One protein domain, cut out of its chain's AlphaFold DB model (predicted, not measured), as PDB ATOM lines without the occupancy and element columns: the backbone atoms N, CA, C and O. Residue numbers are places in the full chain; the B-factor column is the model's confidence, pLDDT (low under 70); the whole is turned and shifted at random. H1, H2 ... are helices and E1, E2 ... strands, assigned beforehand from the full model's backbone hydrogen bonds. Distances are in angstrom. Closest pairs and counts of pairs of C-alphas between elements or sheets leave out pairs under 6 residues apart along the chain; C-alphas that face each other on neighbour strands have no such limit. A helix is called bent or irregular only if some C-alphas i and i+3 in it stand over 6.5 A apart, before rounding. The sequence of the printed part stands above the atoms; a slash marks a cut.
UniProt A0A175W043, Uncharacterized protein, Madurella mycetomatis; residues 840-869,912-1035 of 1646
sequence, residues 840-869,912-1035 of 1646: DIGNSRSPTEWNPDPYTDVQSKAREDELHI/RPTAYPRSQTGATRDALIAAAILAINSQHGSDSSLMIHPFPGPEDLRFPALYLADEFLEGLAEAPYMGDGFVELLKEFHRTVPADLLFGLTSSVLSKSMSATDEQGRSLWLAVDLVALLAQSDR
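This is residues 840 to 869 and 912 to 1035 of the 1646 residues of an uncharacterized protein of Madurella mycetomatis (UniProt A0A175W043). What shape do these coordinates draw? They draw an up-and-down bundle of H2, H4, H5 and H6, each running against the one before, with H4 and H5 packed on H2 and H6 on H5. E2 of a small parallel sheet, order E1 E2, lies beside H2, while residues 860 to 866, of which 860 to 864 belong to H1, stick out. What makes it up? The 154 printed residues, mostly helix by class, hold six named helices and two named strands, in the order E1, H1, H2, E2, H3, H4, H5, H6. The whole is compact, with a radius of gyration of the C-alphas of 16.1 A and spans of 45 by 42 by 33 A.

What comes first? E1 is residues 848 to 850, with C-alpha 848 at (134.140, 10.309, 13.194), and H1 is 856 to 864. What follows? H2, residues 922 to 940, is 26.7 A long; E2 is 962 to 964 and H3 966 to 973. H4, 976 to 989, is only just irregular, with C-alphas 977 and 980 6.50 A apart; H5 is 995 to 1011. H6, 1014 to 1030, ends at C-alpha (108.082, 17.916, 15.311) and is irregular, with C-alphas 1015 and 1018 8.7 A apart.

How do the strands pair? E1 and E2 are parallel at 40 degrees, with N 850 and O 963 within hydrogen-bond range at 2.8 A. What does H2 touch? It touches H4, closest C-alphas Ala 932 and Phe 982, 5.0 A, at a steep tilt of 41 degrees, opposite ways. Its residues 933 to 940 alone touch H5, closest C-alphas His 940 and Val 1005, 5.5 A; residues 935 to 939 alone only just touch H3, with 3 pairs of C-alphas within 8 A, the closest Ala 935 and Leu 969, 7.4 A. And the rest? H5 and H6 form a hairpin, closest C-alphas Leu 1006 and Ala 1023, 5.1 A, while H1 is apart from the other helices. Every O i to N i+4 pair is within hydrogen-bond range in H1, H2 and H3, against 6 of 10 in H4, 12 of 13 in H5 and 10 of 13 in H6.

Is the printed part unbroken? Residues 870 to 911 are not printed, and C-alphas 869 and 912 are 20.7 A apart across this cut. Which link is long? The link from H2 to E2, 21 residues, is long. Where is confidence low? The pLDDT is under 70 in 51 residues, among them 853 to 869.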
ATOM      1  N   ASP A 840     132.264   0.941  13.907       69.00
ATOM      2  CA  ASP A 840     132.720   0.445  15.212       69.00
ATOM      3  C   ASP A 840     133.753   1.415  15.814       69.00
ATOM      4  O   ASP A 840     134.960   1.262  15.641       69.00
ATOM      5  N   ILE A 841     133.267   2.486  16.453       64.57
ATOM      6  CA  ILE A 841     134.106   3.562  17.017       64.57
ATOM      7  C   ILE A 841     134.326   3.393  18.541       64.57
ATOM      8  O   ILE A 841     135.012   4.197  19.181       64.57
ATOM      9  N   GLY A 842     133.730   2.377  19.177       60.74
ATOM     10  CA  GLY A 842     133.690   2.268  20.640       60.74
ATOM     11  C   GLY A 842     133.181   3.553  21.328       60.74
ATOM     12  O   GLY A 842     132.362   4.289  20.783       60.74
ATOM     13  N   ASN A 843     133.696   3.865  22.523       57.87
ATOM     14  CA  ASN A 843     133.369   5.096  23.269       57.87
ATOM     15  C   ASN A 843     134.212   6.318  22.838       57.87
ATOM     16  O   ASN A 843     134.504   7.194  23.662       57.87
ATOM     17  N   SER A 844     134.660   6.378  21.580       58.79
ATOM     18  CA  SER A 844     135.449   7.519  21.114       58.79
ATOM     19  C   SER A 844     134.654   8.822  21.224       58.79
ATOM     20  O   SER A 844     133.501   8.918  20.805       58.79
ATOM     21  N   ARG A 845     135.283   9.847  21.812       65.76
ATOM     22  CA  ARG A 845     134.708  11.197  21.936       65.76
ATOM     23  C   ARG A 845     134.968  12.067  20.706       65.76
ATOM     24  O   ARG A 845     134.389  13.144  20.617       65.76
ATOM     25  N   SER A 846     135.864  11.648  19.812       75.53
ATOM     26  CA  SER A 846     136.191  12.413  18.612       75.53
ATOM     27  C   SER A 846     135.123  12.194  17.532       75.53
ATOM     28  O   SER A 846     134.774  11.036  17.280       75.53
ATOM     29  N   PRO A 847     134.634  13.262  16.871       80.81
ATOM     30  CA  PRO A 847     133.737  13.139  15.728       80.81
ATOM     31  C   PRO A 847     134.384  12.258  14.665       80.81
ATOM     32  O   PRO A 847     135.538  12.481  14.302       80.81
ATOM     33  N   THR A 848     133.659  11.245  14.209       83.09
ATOM     34  CA  THR A 848     134.140  10.309  13.194       83.09
ATOM     35  C   THR A 848     133.430  10.583  11.882       83.09
ATOM     36  O   THR A 848     132.207  10.741  11.851       83.09
ATOM     37  N   GLU A 849     134.203  10.643  10.807       83.82
ATOM     38  CA  GLU A 849     133.672  10.717   9.456       83.82
ATOM     39  C   GLU A 849     132.927   9.426   9.123       83.82
ATOM     40  O   GLU A 849     133.460   8.327   9.287       83.82
ATOM     41  N   TRP A 850     131.681   9.549   8.682       85.31
ATOM     42  CA  TRP A 850     130.831   8.407   8.389       85.31
ATOM     43  C   TRP A 850     130.173   8.549   7.028       85.31
ATOM     44  O   TRP A 850     129.497   9.537   6.746       85.31
ATOM     45  N   ASN A 851     130.328   7.520   6.198       83.19
ATOM     46  CA  ASN A 851     129.537   7.357   4.993       83.19
ATOM     47  C   ASN A 851     128.356   6.413   5.286       83.19
ATOM     48  O   ASN A 851     128.579   5.226   5.540       83.19
ATOM     49  N   PRO A 852     127.101   6.903   5.279       76.89
ATOM     50  CA  PRO A 852     125.935   6.061   5.515       76.89
ATOM     51  C   PRO A 852     125.624   5.108   4.370       76.89
ATOM     52  O   PRO A 852     124.809   4.210   4.568       76.89
ATOM     53  N   ASP A 853     126.187   5.335   3.178       69.69
ATOM     54  CA  ASP A 853     125.971   4.471   2.027       69.69
ATOM     55  C   ASP A 853     126.791   3.178   2.208       69.69
ATOM     56  O   ASP A 853     128.007   3.204   1.998       69.69
ATOM     57  N   PRO A 854     126.170   2.026   2.543       60.81
ATOM     58  CA  PRO A 854     126.892   0.762   2.689       60.81
ATOM     59  C   PRO A 854     127.549   0.316   1.374       60.81
ATOM     60  O   PRO A 854     128.376  -0.593   1.373       60.81
ATOM     61  N   TYR A 855     127.198   0.942   0.246       56.74
ATOM     62  CA  TYR A 855     127.784   0.662  -1.050       56.74
ATOM     63  C   TYR A 855     129.089   1.423  -1.314       56.74
ATOM     64  O   TYR A 855     129.636   1.215  -2.389       56.74
ATOM     65  N   THR A 856     129.640   2.255  -0.415       53.23
ATOM     66  CA  THR A 856     130.896   2.975  -0.739       53.23
ATOM     67  C   THR A 856     132.074   2.034  -0.995       53.23
ATOM     68  O   THR A 856     132.775   2.195  -1.992       53.23
ATOM     69  N   ASP A 857     132.243   0.992  -0.175       46.99
ATOM     70  CA  ASP A 857     133.279  -0.034  -0.389       46.99
ATOM     71  C   ASP A 857     132.976  -0.943  -1.589       46.99
ATOM     72  O   ASP A 857     133.880  -1.455  -2.253       46.99
ATOM     73  N   VAL A 858     131.691  -1.124  -1.907       44.89
ATOM     74  CA  VAL A 858     131.282  -1.814  -3.135       44.89
ATOM     75  C   VAL A 858     131.612  -0.940  -4.347       44.89
ATOM     76  O   VAL A 858     132.056  -1.465  -5.358       44.89
ATOM     77  N   GLN A 859     131.467   0.385  -4.238       39.60
ATOM     78  CA  GLN A 859     131.776   1.364  -5.275       39.60
ATOM     79  C   GLN A 859     133.273   1.594  -5.461       39.60
ATOM     80  O   GLN A 859     133.662   1.855  -6.588       39.60
ATOM     81  N   SER A 860     134.120   1.509  -4.431       42.19
ATOM     82  CA  SER A 860     135.578   1.611  -4.605       42.19
ATOM     83  C   SER A 860     136.123   0.383  -5.342       42.19
ATOM     84  O   SER A 860     136.835   0.539  -6.331       42.19
ATOM     85  N   LYS A 861     135.663  -0.825  -4.983       39.72
ATOM     86  CA  LYS A 861     135.954  -2.049  -5.751       39.72
ATOM     87  C   LYS A 861     135.321  -2.043  -7.147       39.72
ATOM     88  O   LYS A 861     135.965  -2.431  -8.110       39.72
ATOM     89  N   ALA A 862     134.105  -1.519  -7.295       41.68
ATOM     90  CA  ALA A 862     133.438  -1.356  -8.592       41.68
ATOM     91  C   ALA A 862     133.918  -0.127  -9.399       41.68
ATOM     92  O   ALA A 862     133.521   0.061 -10.548       41.68
ATOM     93  N   ARG A 863     134.737   0.758  -8.815       38.57
ATOM     94  CA  ARG A 863     135.450   1.827  -9.535       38.57
ATOM     95  C   ARG A 863     136.741   1.288 -10.143       38.57
ATOM     96  O   ARG A 863     137.133   1.801 -11.186       38.57
ATOM     97  N   GLU A 864     137.360   0.272  -9.536       42.92
ATOM     98  CA  GLU A 864     138.428  -0.504 -10.181       42.92
ATOM     99  C   GLU A 864     137.863  -1.450 -11.254       42.92
ATOM    100  O   GLU A 864     138.443  -1.549 -12.332       42.92
ATOM    101  N   ASP A 865     136.678  -2.024 -11.029       35.79
ATOM    102  CA  ASP A 865     135.957  -2.820 -12.028       35.79
ATOM    103  C   ASP A 865     134.815  -2.012 -12.668       35.79
ATOM    104  O   ASP A 865     133.679  -2.124 -12.225       35.79
ATOM    105  N   GLU A 866     135.110  -1.195 -13.693       35.79
ATOM    106  CA  GLU A 866     134.194  -0.358 -14.507       35.79
ATOM    107  C   GLU A 866     132.694  -0.778 -14.521       35.79
ATOM    108  O   GLU A 866     132.174  -1.302 -15.511       35.79
ATOM    109  N   LEU A 867     131.936  -0.502 -13.452       39.37
ATOM    110  CA  LEU A 867     130.516  -0.871 -13.378       39.37
ATOM    111  C   LEU A 867     129.665   0.204 -14.072       39.37
ATOM    112  O   LEU A 867     129.140   1.142 -13.466       39.37
ATOM    113  N   HIS A 868     129.571   0.110 -15.395       43.56
ATOM    114  CA  HIS A 868     128.691   0.955 -16.198       43.56
ATOM    115  C   HIS A 868     127.214   0.730 -15.833       43.56
ATOM    116  O   HIS A 868     126.783  -0.407 -15.651       43.56
ATOM    117  N   ILE A 869     126.409   1.807 -15.767       43.99
ATOM    118  CA  ILE A 869     124.954   1.659 -15.631       43.99
ATOM    119  C   ILE A 869     124.453   0.954 -16.851       43.99
ATOM    120  O   ILE A 869     124.481   1.481 -17.950       43.99
ATOM    121  N   ARG A 912     114.049   5.108   0.878       58.29
ATOM    122  CA  ARG A 912     112.623   4.776   0.736       58.29
ATOM    123  C   ARG A 912     112.184   3.861   1.878       58.29
ATOM    124  O   ARG A 912     112.734   2.768   1.988       58.29
ATOM    125  N   PRO A 913     111.139   4.207   2.657       52.25
ATOM    126  CA  PRO A 913     110.624   3.333   3.718       52.25
ATOM    127  C   PRO A 913     110.277   1.914   3.240       52.25
ATOM    128  O   PRO A 913     110.381   0.956   3.998       52.25
ATOM    129  N   THR A 914     109.892   1.762   1.964       51.33
ATOM    130  CA  THR A 914     109.561   0.473   1.337       51.33
ATOM    131  C   THR A 914     110.771  -0.402   1.011       51.33
ATOM    132  O   THR A 914     110.579  -1.581   0.733       51.33
ATOM    133  N   ALA A 915     111.993   0.142   1.029       51.59
ATOM    134  CA  ALA A 915     113.213  -0.604   0.726       51.59
ATOM    135  C   ALA A 915     113.605  -1.588   1.838       51.59
ATOM    136  O   ALA A 915     114.442  -2.457   1.614       51.59
ATOM    137  N   TYR A 916     112.988  -1.488   3.020       55.38
ATOM    138  CA  TYR A 916     113.326  -2.333   4.154       55.38
ATOM    139  C   TYR A 916     112.104  -3.036   4.750       55.38
ATOM    140  O   TYR A 916     111.030  -2.440   4.875       55.38
ATOM    141  N   PRO A 917     112.248  -4.298   5.189       53.20
ATOM    142  CA  PRO A 917     111.172  -5.016   5.855       53.20
ATOM    143  C   PRO A 917     110.789  -4.329   7.174       53.20
ATOM    144  O   PRO A 917     111.648  -3.868   7.922       53.20
ATOM    145  N   ARG A 918     109.493  -4.322   7.526       54.33
ATOM    146  CA  ARG A 918     108.974  -3.724   8.783       54.33
ATOM    147  C   ARG A 918     109.676  -4.236  10.058       54.33
ATOM    148  O   ARG A 918     109.602  -3.589  11.102       54.33
ATOM    149  N   SER A 919     110.364  -5.374   9.972       52.96
ATOM    150  CA  SER A 919     111.130  -6.041  11.028       52.96
ATOM    151  C   SER A 919     112.594  -5.578  11.173       52.96
ATOM    152  O   SER A 919     113.408  -6.357  11.666       52.96
ATOM    153  N   GLN A 920     112.962  -4.360  10.751       63.41
ATOM    154  CA  GLN A 920     114.311  -3.808  10.982       63.41
ATOM    155  C   GLN A 920     114.727  -3.851  12.467       63.41
ATOM    156  O   GLN A 920     113.897  -3.647  13.360       63.41
ATOM    157  N   THR A 921     116.026  -4.043  12.725       69.80
ATOM    158  CA  THR A 921     116.618  -3.885  14.065       69.80
ATOM    159  C   THR A 921     116.610  -2.414  14.494       69.80
ATOM    160  O   THR A 921     116.629  -1.514  13.650       69.80
ATOM    161  N   GLY A 922     116.601  -2.149  15.806       73.68
ATOM    162  CA  GLY A 922     116.644  -0.773  16.317       73.68
ATOM    163  C   GLY A 922     117.921  -0.026  15.913       73.68
ATOM    164  O   GLY A 922     117.843   1.149  15.570       73.68
ATOM    165  N   ALA A 923     119.057  -0.727  15.812       77.92
ATOM    166  CA  ALA A 923     120.319  -0.168  15.320       77.92
ATOM    167  C   ALA A 923     120.228   0.354  13.875       77.92
ATOM    168  O   ALA A 923     120.715   1.443  13.585       77.92
ATOM    169  N   THR A 924     119.548  -0.382  12.987       79.04
ATOM    170  CA  THR A 924     119.351   0.047  11.588       79.04
ATOM    171  C   THR A 924     118.501   1.313  11.523       79.04
ATOM    172  O   THR A 924     118.798   2.238  10.771       79.04
ATOM    173  N   ARG A 925     117.435   1.378  12.335       81.94
ATOM    174  CA  ARG A 925     116.579   2.570  12.420       81.94
ATOM    175  C   ARG A 925     117.361   3.775  12.925       81.94
ATOM    176  O   ARG A 925     117.236   4.842  12.340       81.94
ATOM    177  N   ASP A 926     118.171   3.605  13.966       87.18
ATOM    178  CA  ASP A 926     118.992   4.688  14.511       87.18
ATOM    179  C   ASP A 926     120.021   5.186  13.482       87.18
ATOM    180  O   ASP A 926     120.136   6.395  13.294       87.18
ATOM    181  N   ALA A 927     120.685   4.297  12.734       86.42
ATOM    182  CA  ALA A 927     121.582   4.700  11.649       86.42
ATOM    183  C   ALA A 927     120.843   5.482  10.546       86.42
ATOM    184  O   ALA A 927     121.265   6.574  10.170       86.42
ATOM    185  N   LEU A 928     119.690   4.991  10.076       85.62
ATOM    186  CA  LEU A 928     118.883   5.695   9.069       85.62
ATOM    187  C   LEU A 928     118.417   7.077   9.553       85.62
ATOM    188  O   LEU A 928     118.462   8.043   8.792       85.62
ATOM    189  N   ILE A 929     117.995   7.183  10.817       88.40
ATOM    190  CA  ILE A 929     117.599   8.451  11.440       88.40
ATOM    191  C   ILE A 929     118.788   9.414  11.495       88.40
ATOM    192  O   ILE A 929     118.641  10.575  11.119       88.40
ATOM    193  N   ALA A 930     119.962   8.948  11.930       89.73
ATOM    194  CA  ALA A 930     121.165   9.772  12.021       89.73
ATOM    195  C   ALA A 930     121.582  10.325  10.661       89.73
ATOM    196  O   ALA A 930     121.816  11.523  10.522       89.73
ATOM    197  N   ALA A 931     121.608   9.463   9.646       87.64
ATOM    198  CA  ALA A 931     121.961   9.868   8.300       87.64
ATOM    199  C   ALA A 931     120.951  10.853   7.709       87.64
ATOM    200  O   ALA A 931     121.361  11.843   7.112       87.64
ATOM    201  N   ALA A 932     119.647  10.640   7.925       88.17
ATOM    202  CA  ALA A 932     118.623  11.574   7.473       88.17
ATOM    203  C   ALA A 932     118.742  12.946   8.151       88.17
ATOM    204  O   ALA A 932     118.670  13.969   7.473       88.17
ATOM    205  N   ILE A 933     118.975  12.983   9.466       90.51
ATOM    206  CA  ILE A 933     119.170  14.235  10.207       90.51
ATOM    207  C   ILE A 933     120.418  14.971   9.713       90.51
ATOM    208  O   ILE A 933     120.342  16.159   9.404       90.51
ATOM    209  N   LEU A 934     121.556  14.279   9.613       89.50
ATOM    210  CA  LEU A 934     122.805  14.894   9.175       89.50
ATOM    211  C   LEU A 934     122.731  15.361   7.717       89.50
ATOM    212  O   LEU A 934     123.168  16.468   7.431       89.50
ATOM    213  N   ALA A 935     122.127  14.578   6.818       86.28
ATOM    214  CA  ALA A 935     122.018  14.931   5.403       86.28
ATOM    215  C   ALA A 935     121.159  16.184   5.207       86.28
ATOM    216  O   ALA A 935     121.575  17.119   4.523       86.28
ATOM    217  N   ILE A 936     119.993  16.240   5.862       87.19
ATOM    218  CA  ILE A 936     119.123  17.419   5.819       87.19
ATOM    219  C   ILE A 936     119.842  18.632   6.425       87.19
ATOM    220  O   ILE A 936     119.782  19.719   5.850       87.19
ATOM    221  N   ASN A 937     120.544  18.466   7.551       88.77
ATOM    222  CA  ASN A 937     121.276  19.563   8.182       88.77
ATOM    223  C   ASN A 937     122.409  20.089   7.293       88.77
ATOM    224  O   ASN A 937     122.526  21.296   7.124       88.77
ATOM    225  N   SER A 938     123.203  19.211   6.681       85.33
ATOM    226  CA  SER A 938     124.291  19.617   5.786       85.33
ATOM    227  C   SER A 938     123.777  20.298   4.512       85.33
ATOM    228  O   SER A 938     124.381  21.261   4.047       85.33
ATOM    229  N   GLN A 939     122.647  19.851   3.949       79.40
ATOM    230  CA  GLN A 939     122.079  20.449   2.732       79.40
ATOM    231  C   GLN A 939     121.326  21.761   2.990       79.40
ATOM    232  O   GLN A 939     121.418  22.708   2.206       79.40
ATOM    233  N   HIS A 940     120.546  21.817   4.072       82.72
ATOM    234  CA  HIS A 940     119.529  22.852   4.285       82.72
ATOM    235  C   HIS A 940     119.638  23.580   5.628       82.72
ATOM    236  O   HIS A 940     118.919  24.554   5.835       82.72
ATOM    237  N   GLY A 941     120.517  23.139   6.526       84.01
ATOM    238  CA  GLY A 941     120.771  23.737   7.836       84.01
ATOM    239  C   GLY A 941     122.113  24.475   7.921       84.01
ATOM    240  O   GLY A 941     122.690  24.876   6.906       84.01
ATOM    241  N   SER A 942     122.581  24.698   9.149       77.95
ATOM    242  CA  SER A 942     123.854  25.344   9.491       77.95
ATOM    243  C   SER A 942     125.079  24.501   9.126       77.95
ATOM    244  O   SER A 942     125.009  23.274   9.173       77.95
ATOM    245  N   ASP A 943     126.229  25.153   8.940       72.54
ATOM    246  CA  ASP A 943     127.514  24.488   8.658       72.54
ATOM    247  C   ASP A 943     128.026  23.619   9.829       72.54
ATOM    248  O   ASP A 943     128.896  22.767   9.656       72.54
ATOM    249  N   SER A 944     127.479  23.788  11.038       78.22
ATOM    250  CA  SER A 944     127.756  22.915  12.181       78.22
ATOM    251  C   SER A 944     126.926  21.629  12.129       78.22
ATOM    252  O   SER A 944     125.694  21.677  12.102       78.22
ATOM    253  N   SER A 945     127.590  20.468  12.176       81.49
ATOM    254  CA  SER A 945     126.921  19.165  12.315       81.49
ATOM    255  C   SER A 945     126.229  19.036  13.681       81.49
ATOM    256  O   SER A 945     126.806  19.326  14.730       81.49
ATOM    257  N   LEU A 946     124.983  18.555  13.675       83.81
ATOM    258  CA  LEU A 946     124.168  18.365  14.882       83.81
ATOM    259  C   LEU A 946     124.601  17.167  15.743       83.81
ATOM    260  O   LEU A 946     124.129  17.034  16.869       83.81
ATOM    261  N   MET A 947     125.487  16.298  15.239       87.56
ATOM    262  CA  MET A 947     125.986  15.114  15.955       87.56
ATOM    263  C   MET A 947     127.509  15.137  16.148       87.56
ATOM    264  O   MET A 947     128.125  14.090  16.293       87.56
ATOM    265  N   ILE A 948     128.143  16.317  16.204       85.37
ATOM    266  CA  ILE A 948     129.585  16.450  16.526       85.37
ATOM    267  C   ILE A 948     129.909  15.879  17.916       85.37
ATOM    268  O   ILE A 948     131.034  15.466  18.187       85.37
ATOM    269  N   HIS A 949     128.923  15.836  18.809       84.74
ATOM    270  CA  HIS A 949     129.051  15.231  20.125       84.74
ATOM    271  C   HIS A 949     128.174  13.980  20.243       84.74
ATOM    272  O   HIS A 949     127.101  13.930  19.638       84.74
ATOM    273  N   PRO A 950     128.591  12.992  21.055       85.77
ATOM    274  CA  PRO A 950     127.763  11.842  21.396       85.77
ATOM    275  C   PRO A 950     126.387  12.257  21.931       85.77
ATOM    276  O   PRO A 950     126.326  13.045  22.875       85.77
ATOM    277  N   PHE A 951     125.298  11.696  21.397       87.38
ATOM    278  CA  PHE A 951     123.937  11.962  21.879       87.38
ATOM    279  C   PHE A 951     123.305  10.719  22.537       87.38
ATOM    280  O   PHE A 951     123.357   9.628  21.956       87.38
ATOM    281  N   PRO A 952     122.642  10.860  23.704       84.82
ATOM    282  CA  PRO A 952     122.512  12.086  24.512       84.82
ATOM    283  C   PRO A 952     123.759  12.458  25.325       84.82
ATOM    284  O   PRO A 952     123.868  13.582  25.806       84.82
ATOM    285  N   GLY A 953     124.704  11.533  25.483       82.83
ATOM    286  CA  GLY A 953     125.979  11.786  26.142       82.83
ATOM    287  C   GLY A 953     126.896  10.563  26.090       82.83
ATOM    288  O   GLY A 953     126.466   9.484  25.682       82.83
ATOM    289  N   PRO A 954     128.162  10.697  26.520       74.71
ATOM    290  CA  PRO A 954     129.158   9.631  26.402       74.71
ATOM    291  C   PRO A 954     128.897   8.430  27.324       74.71
ATOM    292  O   PRO A 954     129.432   7.357  27.077       74.71
ATOM    293  N   GLU A 955     128.106   8.591  28.390       73.62
ATOM    294  CA  GLU A 955     127.806   7.493  29.321       73.62
ATOM    295  C   GLU A 955     126.656   6.583  28.859       73.62
ATOM    296  O   GLU A 955     126.558   5.449  29.328       73.62
ATOM    297  N   ASP A 956     125.803   7.055  27.942       77.44
ATOM    298  CA  ASP A 956     124.608   6.340  27.470       77.44
ATOM    299  C   ASP A 956     124.411   6.553  25.958       77.44
ATOM    300  O   ASP A 956     123.398   7.059  25.477       77.44
ATOM    301  N   LEU A 957     125.470   6.229  25.214       80.32
ATOM    302  CA  LEU A 957     125.677   6.530  23.799       80.32
ATOM    303  C   LEU A 957     124.598   5.927  22.887       80.32
ATOM    304  O   LEU A 957     124.711   4.751  22.536       80.32
ATOM    305  N   ARG A 958     123.603   6.707  22.431       87.00
ATOM    306  CA  ARG A 958     122.660   6.264  21.384       87.00
ATOM    307  C   ARG A 958     123.183   6.521  19.978       87.00
ATOM    308  O   ARG A 958     123.215   5.596  19.171       87.00
ATOM    309  N   PHE A 959     123.598   7.758  19.727       87.98
ATOM    310  CA  PHE A 959     124.186   8.211  18.471       87.98
ATOM    311  C   PHE A 959     125.634   8.635  18.743       87.98
ATOM    312  O   PHE A 959     125.850   9.485  19.614       87.98
ATOM    313  N   PRO A 960     126.628   8.043  18.059       85.81
ATOM    314  CA  PRO A 960     128.013   8.443  18.235       85.81
ATOM    315  C   PRO A 960     128.291   9.841  17.684       85.81
ATOM    316  O   PRO A 960     127.473  10.419  16.970       85.81
ATOM    317  N   ALA A 961     129.455  10.385  18.044       86.81
ATOM    318  CA  ALA A 961     129.949  11.627  17.466       86.81
ATOM    319  C   ALA A 961     130.276  11.397  15.981       86.81
ATOM    320  O   ALA A 961     131.230  10.684  15.664       86.81
ATOM    321  N   LEU A 962     129.480  11.971  15.081       87.43
ATOM    322  CA  LEU A 962     129.510  11.696  13.646       87.43
ATOM    323  C   LEU A 962     129.385  12.980  12.815       87.43
ATOM    324  O   LEU A 962     128.662  13.920  13.162       87.43
ATOM    325  N   TYR A 963     130.031  12.976  11.656       87.65
ATOM    326  CA  TYR A 963     129.722  13.868  10.542       87.65
ATOM    327  C   TYR A 963     129.727  13.065   9.241       87.65
ATOM    328  O   TYR A 963     130.360  12.015   9.159       87.65
ATOM    329  N   LEU A 964     128.958  13.518   8.251       86.61
ATOM    330  CA  LEU A 964     128.885  12.826   6.967       86.61
ATOM    331  C   LEU A 964     130.177  13.034   6.186       86.61
ATOM    332  O   LEU A 964     130.682  14.154   6.159       86.61
ATOM    333  N   ALA A 965     130.670  11.971   5.557       84.53
ATOM    334  CA  ALA A 965     131.822  12.043   4.668       84.53
ATOM    335  C   ALA A 965     131.582  13.037   3.524       84.53
ATOM    336  O   ALA A 965     130.481  13.068   2.957       84.53
ATOM    337  N   ASP A 966     132.609  13.803   3.155       79.13
ATOM    338  CA  ASP A 966     132.505  14.806   2.084       79.13
ATOM    339  C   ASP A 966     132.076  14.150   0.761       79.13
ATOM    340  O   ASP A 966     131.172  14.643   0.088       79.13
ATOM    341  N   GLU A 967     132.599  12.956   0.462       73.96
ATOM    342  CA  GLU A 967     132.221  12.152  -0.711       73.96
ATOM    343  C   GLU A 967     130.710  11.848  -0.770       73.96
ATOM    344  O   GLU A 967     130.101  11.831  -1.845       73.96
ATOM    345  N   PHE A 968     130.076  11.618   0.387       76.53
ATOM    346  CA  PHE A 968     128.635  11.366   0.474       76.53
ATOM    347  C   PHE A 968     127.826  12.653   0.260       76.53
ATOM    348  O   PHE A 968     126.804  12.639  -0.431       76.53
ATOM    349  N   LEU A 969     128.285  13.773   0.826       74.74
ATOM    350  CA  LEU A 969     127.650  15.084   0.667       74.74
ATOM    351  C   LEU A 969     127.751  15.606  -0.772       74.74
ATOM    352  O   LEU A 969     126.773  16.148  -1.293       74.74
ATOM    353  N   GLU A 970     128.887  15.396  -1.435       70.84
ATOM    354  CA  GLU A 970     129.076  15.703  -2.854       70.84
ATOM    355  C   GLU A 970     128.098  14.900  -3.722       70.84
ATOM    356  O   GLU A 970     127.360  15.480  -4.523       70.84
ATOM    357  N   GLY A 971     127.987  13.585  -3.489       66.31
ATOM    358  CA  GLY A 971     127.016  12.735  -4.191       66.31
ATOM    359  C   GLY A 971     125.560  13.163  -3.965       66.31
ATOM    360  O   GLY A 971     124.715  13.073  -4.860       66.31
ATOM    361  N   LEU A 972     125.259  13.692  -2.780       65.22
ATOM    362  CA  LEU A 972     123.966  14.275  -2.443       65.22
ATOM    363  C   LEU A 972     123.690  15.600  -3.175       65.22
ATOM    364  O   LEU A 972     122.563  15.820  -3.630       65.22
ATOM    365  N   ALA A 973     124.693  16.472  -3.307       63.97
ATOM    366  CA  ALA A 973     124.587  17.749  -4.017       63.97
ATOM    367  C   ALA A 973     124.371  17.560  -5.530       63.97
ATOM    368  O   ALA A 973     123.624  18.320  -6.153       63.97
ATOM    369  N   GLU A 974     124.951  16.509  -6.115       58.66
ATOM    370  CA  GLU A 974     124.748  16.147  -7.524       58.66
ATOM    371  C   GLU A 974     123.319  15.653  -7.834       58.66
ATOM    372  O   GLU A 974     122.886  15.671  -8.991       58.66
ATOM    373  N   ALA A 975     122.546  15.257  -6.814       53.59
ATOM    374  CA  ALA A 975     121.230  14.638  -6.961       53.59
ATOM    375  C   ALA A 975     120.146  15.313  -6.085       53.59
ATOM    376  O   ALA A 975     119.572  14.679  -5.193       53.59
ATOM    377  N   PRO A 976     119.744  16.564  -6.400       48.86
ATOM    378  CA  PRO A 976     118.870  17.400  -5.560       48.86
ATOM    379  C   PRO A 976     117.465  16.831  -5.286       48.86
ATOM    380  O   PRO A 976     116.751  17.337  -4.428       48.86
ATOM    381  N   TYR A 977     117.044  15.780  -5.995       49.45
ATOM    382  CA  TYR A 977     115.769  15.089  -5.770       49.45
ATOM    383  C   TYR A 977     115.812  14.077  -4.609       49.45
ATOM    384  O   TYR A 977     114.782  13.493  -4.283       49.45
ATOM    385  N   MET A 978     116.983  13.821  -4.008       46.03
ATOM    386  CA  MET A 978     117.109  12.917  -2.858       46.03
ATOM    387  C   MET A 978     116.577  13.502  -1.545       46.03
ATOM    388  O   MET A 978     116.141  12.727  -0.696       46.03
ATOM    389  N   GLY A 979     116.560  14.834  -1.400       52.95
ATOM    390  CA  GLY A 979     116.121  15.527  -0.180       52.95
ATOM    391  C   GLY A 979     114.751  15.062   0.337       52.95
ATOM    392  O   GLY A 979     114.589  14.813   1.530       52.95
ATOM    393  N   ASP A 980     113.797  14.834  -0.572       60.73
ATOM    394  CA  ASP A 980     112.430  14.410  -0.232       60.73
ATOM    395  C   ASP A 980     112.383  13.021   0.437       60.73
ATOM    396  O   ASP A 980     111.524  12.759   1.280       60.73
ATOM    397  N   GLY A 981     113.318  12.122   0.101       67.24
ATOM    398  CA  GLY A 981     113.366  10.766   0.660       67.24
ATOM    399  C   GLY A 981     113.690  10.749   2.154       67.24
ATOM    400  O   GLY A 981     113.086   9.990   2.912       67.24
ATOM    401  N   PHE A 982     114.587  11.632   2.596       77.30
ATOM    402  CA  PHE A 982     114.959  11.749   4.007       77.30
ATOM    403  C   PHE A 982     113.790  12.223   4.869       77.30
ATOM    404  O   PHE A 982     113.563  11.692   5.955       77.30
ATOM    405  N   VAL A 983     113.012  13.184   4.368       79.00
ATOM    406  CA  VAL A 983     111.835  13.709   5.071       79.00
ATOM    407  C   VAL A 983     110.774  12.624   5.238       79.00
ATOM    408  O   VAL A 983     110.247  12.447   6.334       79.00
ATOM    409  N   GLU A 984     110.479  11.865   4.181       76.27
ATOM    410  CA  GLU A 984     109.513  10.761   4.248       76.27
ATOM    411  C   GLU A 984     109.973   9.641   5.194       76.27
ATOM    412  O   GLU A 984     109.160   9.071   5.925       76.27
ATOM    413  N   LEU A 985     111.280   9.372   5.263       79.00
ATOM    414  CA  LEU A 985     111.843   8.436   6.234       79.00
ATOM    415  C   LEU A 985     111.675   8.931   7.680       79.00
ATOM    416  O   LEU A 985     111.259   8.163   8.552       79.00
ATOM    417  N   LEU A 986     111.926  10.217   7.945       86.54
ATOM    418  CA  LEU A 986     111.682  10.805   9.264       86.54
ATOM    419  C   LEU A 986     110.183  10.831   9.618       86.54
ATOM    420  O   LEU A 986     109.838  10.598  10.776       86.54
ATOM    421  N   LYS A 987     109.284  11.038   8.644       84.06
ATOM    422  CA  LYS A 987     107.823  10.927   8.827       84.06
ATOM    423  C   LYS A 987     107.395   9.519   9.225       84.06
ATOM    424  O   LYS A 987     106.602   9.375  10.154       84.06
ATOM    425  N   GLU A 988     107.942   8.481   8.598       80.34
ATOM    426  CA  GLU A 988     107.656   7.091   8.981       80.34
ATOM    427  C   GLU A 988     108.154   6.793  10.407       80.34
ATOM    428  O   GLU A 988     107.455   6.169  11.211       80.34
ATOM    429  N   PHE A 989     109.339   7.298  10.764       84.33
ATOM    430  CA  PHE A 989     109.980   7.028  12.051       84.33
ATOM    431  C   PHE A 989     109.757   8.093  13.133       84.33
ATOM    432  O   PHE A 989     110.379   7.995  14.190       84.33
ATOM    433  N   HIS A 990     108.837   9.046  12.956       84.64
ATOM    434  CA  HIS A 990     108.639  10.206  13.849       84.64
ATOM    435  C   HIS A 990     108.476   9.876  15.345       84.64
ATOM    436  O   HIS A 990     108.790  10.695  16.201       84.64
ATOM    437  N   ARG A 991     108.000   8.668  15.679       81.44
ATOM    438  CA  ARG A 991     107.845   8.178  17.068       81.44
ATOM    439  C   ARG A 991     109.129   7.619  17.692       81.44
ATOM    440  O   ARG A 991     109.150   7.321  18.880       81.44
ATOM    441  N   THR A 992     110.150   7.387  16.873       83.63
ATOM    442  CA  THR A 992     111.443   6.779  17.234       83.63
ATOM    443  C   THR A 992     112.575   7.807  17.195       83.63
ATOM    444  O   THR A 992     113.551   7.667  17.939       83.63
ATOM    445  N   VAL A 993     112.436   8.833  16.347       89.38
ATOM    446  CA  VAL A 993     113.364   9.965  16.253       89.38
ATOM    447  C   VAL A 993     113.412  10.703  17.600       89.38
ATOM    448  O   VAL A 993     112.357  11.073  18.119       89.38
ATOM    449  N   PRO A 994     114.602  10.930  18.189       91.66
ATOM    450  CA  PRO A 994     114.735  11.752  19.389       91.66
ATOM    451  C   PRO A 994     114.235  13.174  19.136       91.66
ATOM    452  O   PRO A 994     114.716  13.849  18.225       91.66
ATOM    453  N   ALA A 995     113.292  13.634  19.958       91.05
ATOM    454  CA  ALA A 995     112.677  14.947  19.786       91.05
ATOM    455  C   ALA A 995     113.701  16.094  19.870       91.05
ATOM    456  O   ALA A 995     113.589  17.049  19.111       91.05
ATOM    457  N   ASP A 996     114.735  15.965  20.710       91.71
ATOM    458  CA  ASP A 996     115.788  16.978  20.863       91.71
ATOM    459  C   ASP A 996     116.643  17.141  19.596       91.71
ATOM    460  O   ASP A 996     116.931  18.260  19.173       91.71
ATOM    461  N   LEU A 997     116.980  16.031  18.931       91.40
ATOM    462  CA  LEU A 997     117.701  16.071  17.657       91.40
ATOM    463  C   LEU A 997     116.813  16.573  16.516       91.40
ATOM    464  O   LEU A 997     117.274  17.343  15.674       91.40
ATOM    465  N   LEU A 998     115.533  16.183  16.498       93.03
ATOM    466  CA  LEU A 998     114.575  16.699  15.520       93.03
ATOM    467  C   LEU A 998     114.345  18.205  15.698       93.03
ATOM    468  O   LEU A 998     114.254  18.925  14.708       93.03
ATOM    469  N   PHE A 999     114.282  18.689  16.938       93.59
ATOM    470  CA  PHE A 999     114.198  20.113  17.242       93.59
ATOM    471  C   PHE A 999     115.441  20.851  16.752       93.59
ATOM    472  O   PHE A 999     115.297  21.796  15.984       93.59
ATOM    473  N   GLY A1000     116.646  20.369  17.086       91.82
ATOM    474  CA  GLY A1000     117.899  20.959  16.599       91.82
ATOM    475  C   GLY A1000     117.958  21.043  15.071       91.82
ATOM    476  O   GLY A1000     118.308  22.088  14.521       91.82
ATOM    477  N   LEU A1001     117.519  19.984  14.378       92.93
ATOM    478  CA  LEU A1001     117.387  19.971  12.920       92.93
ATOM    479  C   LEU A1001     116.391  21.014  12.423       92.93
ATOM    480  O   LEU A1001     116.699  21.790  11.522       92.93
ATOM    481  N   THR A1002     115.201  21.038  13.018       92.76
ATOM    482  CA  THR A1002     114.130  21.951  12.621       92.76
ATOM    483  C   THR A1002     114.564  23.401  12.815       92.76
ATOM    484  O   THR A1002     114.399  24.199  11.902       92.76
ATOM    485  N   SER A1003     115.185  23.744  13.946       92.59
ATOM    486  CA  SER A1003     115.720  25.084  14.221       92.59
ATOM    487  C   SER A1003     116.830  25.482  13.246       92.59
ATOM    488  O   SER A1003     116.833  26.602  12.735       92.59
ATOM    489  N   SER A1004     117.754  24.562  12.955       90.54
ATOM    490  CA  SER A1004     118.853  24.773  12.008       90.54
ATOM    491  C   SER A1004     118.335  25.079  10.595       90.54
ATOM    492  O   SER A1004     118.712  26.081   9.988       90.54
ATOM    493  N   VAL A1005     117.390  24.276  10.094       90.07
ATOM    494  CA  VAL A1005     116.791  24.469   8.762       90.07
ATOM    495  C   VAL A1005     115.882  25.699   8.725       90.07
ATOM    496  O   VAL A1005     115.930  26.478   7.770       90.07
ATOM    497  N   LEU A1006     115.072  25.912   9.767       88.19
ATOM    498  CA  LEU A1006     114.154  27.044   9.845       88.19
ATOM    499  C   LEU A1006     114.918  28.371   9.859       88.19
ATOM    500  O   LEU A1006     114.625  29.229   9.031       88.19
ATOM    501  N   SER A1007     115.939  28.516  10.710       86.43
ATOM    502  CA  SER A1007     116.750  29.742  10.794       86.43
ATOM    503  C   SER A1007     117.427  30.094   9.465       86.43
ATOM    504  O   SER A1007     117.354  31.242   9.023       86.43
ATOM    505  N   LYS A1008     117.996  29.106   8.761       84.16
ATOM    506  CA  LYS A1008     118.567  29.316   7.422       84.16
ATOM    507  C   LYS A1008     117.493  29.706   6.408       84.16
ATOM    508  O   LYS A1008     117.676  30.680   5.678       84.16
ATOM    509  N   SER A1009     116.344  29.021   6.413       81.69
ATOM    510  CA  SER A1009     115.220  29.328   5.515       81.69
ATOM    511  C   SER A1009     114.626  30.724   5.741       81.69
ATOM    512  O   SER A1009     114.150  31.347   4.796       81.69
ATOM    513  N   MET A1010     114.693  31.250   6.970       77.79
ATOM    514  CA  MET A1010     114.231  32.601   7.292       77.79
ATOM    515  C   MET A1010     115.112  33.693   6.674       77.79
ATOM    516  O   MET A1010     114.599  34.767   6.378       77.79
ATOM    517  N   SER A1011     116.398  33.419   6.434       73.82
ATOM    518  CA  SER A1011     117.344  34.364   5.813       73.82
ATOM    519  C   SER A1011     117.367  34.339   4.275       73.82
ATOM    520  O   SER A1011     117.973  35.208   3.651       73.82
ATOM    521  N   ALA A1012     116.722  33.349   3.651       63.39
ATOM    522  CA  ALA A1012     116.767  33.127   2.209       63.39
ATOM    523  C   ALA A1012     115.815  34.058   1.426       63.39
ATOM    524  O   ALA A1012     114.673  34.279   1.831       63.39
ATOM    525  N   THR A1013     116.277  34.575   0.279       53.83
ATOM    526  CA  THR A1013     115.480  35.387  -0.664       53.83
ATOM    527  C   THR A1013     114.629  34.500  -1.592       53.83
ATOM    528  O   THR A1013     114.980  33.350  -1.845       53.83
ATOM    529  N   ASP A1014     113.492  35.033  -2.064       50.90
ATOM    530  CA  ASP A1014     112.285  34.380  -2.629       50.90
ATOM    531  C   ASP A1014     112.422  33.183  -3.604       50.90
ATOM    532  O   ASP A1014     111.441  32.475  -3.845       50.90
ATOM    533  N   GLU A1015     113.594  32.881  -4.161       45.39
ATOM    534  CA  GLU A1015     113.759  31.816  -5.164       45.39
ATOM    535  C   GLU A1015     113.697  30.378  -4.595       45.39
ATOM    536  O   GLU A1015     113.722  29.404  -5.350       45.39
ATOM    537  N   GLN A1016     113.557  30.194  -3.276       54.56
ATOM    538  CA  GLN A1016     113.691  28.888  -2.606       54.56
ATOM    539  C   GLN A1016     112.451  28.437  -1.824       54.56
ATOM    540  O   GLN A1016     112.568  27.866  -0.740       54.56
ATOM    541  N   GLY A1017     111.248  28.571  -2.398       66.07
ATOM    542  CA  GLY A1017     110.008  28.049  -1.792       66.07
ATOM    543  C   GLY A1017     110.083  26.581  -1.317       66.07
ATOM    544  O   GLY A1017     109.367  26.198  -0.397       66.07
ATOM    545  N   ARG A1018     111.003  25.770  -1.866       69.51
ATOM    546  CA  ARG A1018     111.312  24.410  -1.381       69.51
ATOM    547  C   ARG A1018     111.955  24.369   0.007       69.51
ATOM    548  O   ARG A1018     111.580  23.517   0.801       69.51
ATOM    549  N   SER A1019     112.902  25.261   0.307       74.53
ATOM    550  CA  SER A1019     113.571  25.288   1.617       74.53
ATOM    551  C   SER A1019     112.590  25.666   2.721       74.53
ATOM    552  O   SER A1019     112.624  25.085   3.802       74.53
ATOM    553  N   LEU A1020     111.691  26.611   2.432       81.37
ATOM    554  CA  LEU A1020     110.617  26.991   3.343       81.37
ATOM    555  C   LEU A1020     109.620  25.843   3.536       81.37
ATOM    556  O   LEU A1020     109.219  25.564   4.660       81.37
ATOM    557  N   TRP A1021     109.264  25.142   2.453       83.06
ATOM    558  CA  TRP A1021     108.397  23.967   2.530       83.06
ATOM    559  C   TRP A1021     108.990  22.888   3.432       83.06
ATOM    560  O   TRP A1021     108.311  22.422   4.337       83.06
ATOM    561  N   LEU A1022     110.272  22.565   3.242       85.91
ATOM    562  CA  LEU A1022     111.005  21.628   4.089       85.91
ATOM    563  C   LEU A1022     110.992  22.060   5.561       85.91
ATOM    564  O   LEU A1022     110.717  21.240   6.432       85.91
ATOM    565  N   ALA A1023     111.256  23.338   5.844       87.55
ATOM    566  CA  ALA A1023     111.226  23.859   7.207       87.55
ATOM    567  C   ALA A1023     109.837  23.690   7.849       87.55
ATOM    568  O   ALA A1023     109.730  23.188   8.966       87.55
ATOM    569  N   VAL A1024     108.766  24.039   7.128       88.78
ATOM    570  CA  VAL A1024     107.378  23.882   7.593       88.78
ATOM    571  C   VAL A1024     107.015  22.406   7.793       88.78
ATOM    572  O   VAL A1024     106.370  22.067   8.786       88.78
ATOM    573  N   ASP A1025     107.466  21.520   6.906       88.08
ATOM    574  CA  ASP A1025     107.261  20.074   7.018       88.08
ATOM    575  C   ASP A1025     107.970  19.482   8.244       88.08
ATOM    576  O   ASP A1025     107.393  18.653   8.951       88.08
ATOM    577  N   LEU A1026     109.190  19.939   8.546       92.03
ATOM    578  CA  LEU A1026     109.924  19.546   9.751       92.03
ATOM    579  C   LEU A1026     109.250  20.072  11.026       92.03
ATOM    580  O   LEU A1026     109.133  19.328  11.999       92.03
ATOM    581  N   VAL A1027     108.719  21.301  11.013       92.75
ATOM    582  CA  VAL A1027     107.911  21.830  12.127       92.75
ATOM    583  C   VAL A1027     106.648  20.988  12.329       92.75
ATOM    584  O   VAL A1027     106.330  20.608  13.457       92.75
ATOM    585  N   ALA A1028     105.945  20.630  11.251       91.10
ATOM    586  CA  ALA A1028     104.768  19.764  11.316       91.10
ATOM    587  C   ALA A1028     105.110  18.349  11.813       91.10
ATOM    588  O   ALA A1028     104.307  17.723  12.511       91.10
ATOM    589  N   LEU A1029     106.295  17.839  11.469       91.16
ATOM    590  CA  LEU A1029     106.809  16.561  11.943       91.16
ATOM    591  C   LEU A1029     107.147  16.607  13.439       91.16
ATOM    592  O   LEU A1029     106.764  15.703  14.184       91.16
ATOM    593  N   LEU A1030     107.793  17.678  13.899       94.04
ATOM    594  CA  LEU A1030     108.082  17.916  15.311       94.04
ATOM    595  C   LEU A1030     106.789  18.045  16.132       94.04
ATOM    596  O   LEU A1030     106.675  17.435  17.196       94.04
ATOM    597  N   ALA A1031     105.779  18.738  15.603       92.21
ATOM    598  CA  ALA A1031     104.441  18.844  16.190       92.21
ATOM    599  C   ALA A1031     103.691  17.495  16.285       92.21
ATOM    600  O   ALA A1031     102.713  17.380  17.023       92.21
ATOM    601  N   GLN A1032     104.138  16.470  15.554       89.53
ATOM    602  CA  GLN A1032     103.617  15.096  15.603       89.53
ATOM    603  C   GLN A1032     104.541  14.123  16.352       89.53
ATOM    604  O   GLN A1032     104.197  12.948  16.501       89.53
ATOM    605  N   SER A1033     105.704  14.594  16.806       91.73
ATOM    606  CA  SER A1033     106.713  13.790  17.495       91.73
ATOM    607  C   SER A1033     106.269  13.368  18.903       91.73
ATOM    608  O   SER A1033     105.143  13.614  19.341       91.73
ATOM    609  N   ASP A1034     107.175  12.727  19.640       91.16
ATOM    610  CA  ASP A1034     106.943  12.344  21.034       91.16
ATOM    611  C   ASP A1034     106.800  13.546  21.993       91.16
ATOM    612  O   ASP A1034     106.165  13.416  23.043       91.16
ATOM    613  N   ARG A1035     107.345  14.717  21.616       92.23
ATOM    614  CA  ARG A1035     107.301  15.974  22.388       92.23
ATOM    615  C   ARG A1035     106.788  17.139  21.534       92.23
ATOM    616  O   ARG A1035     107.563  18.020  21.157       92.23
TER     617      ARG A1035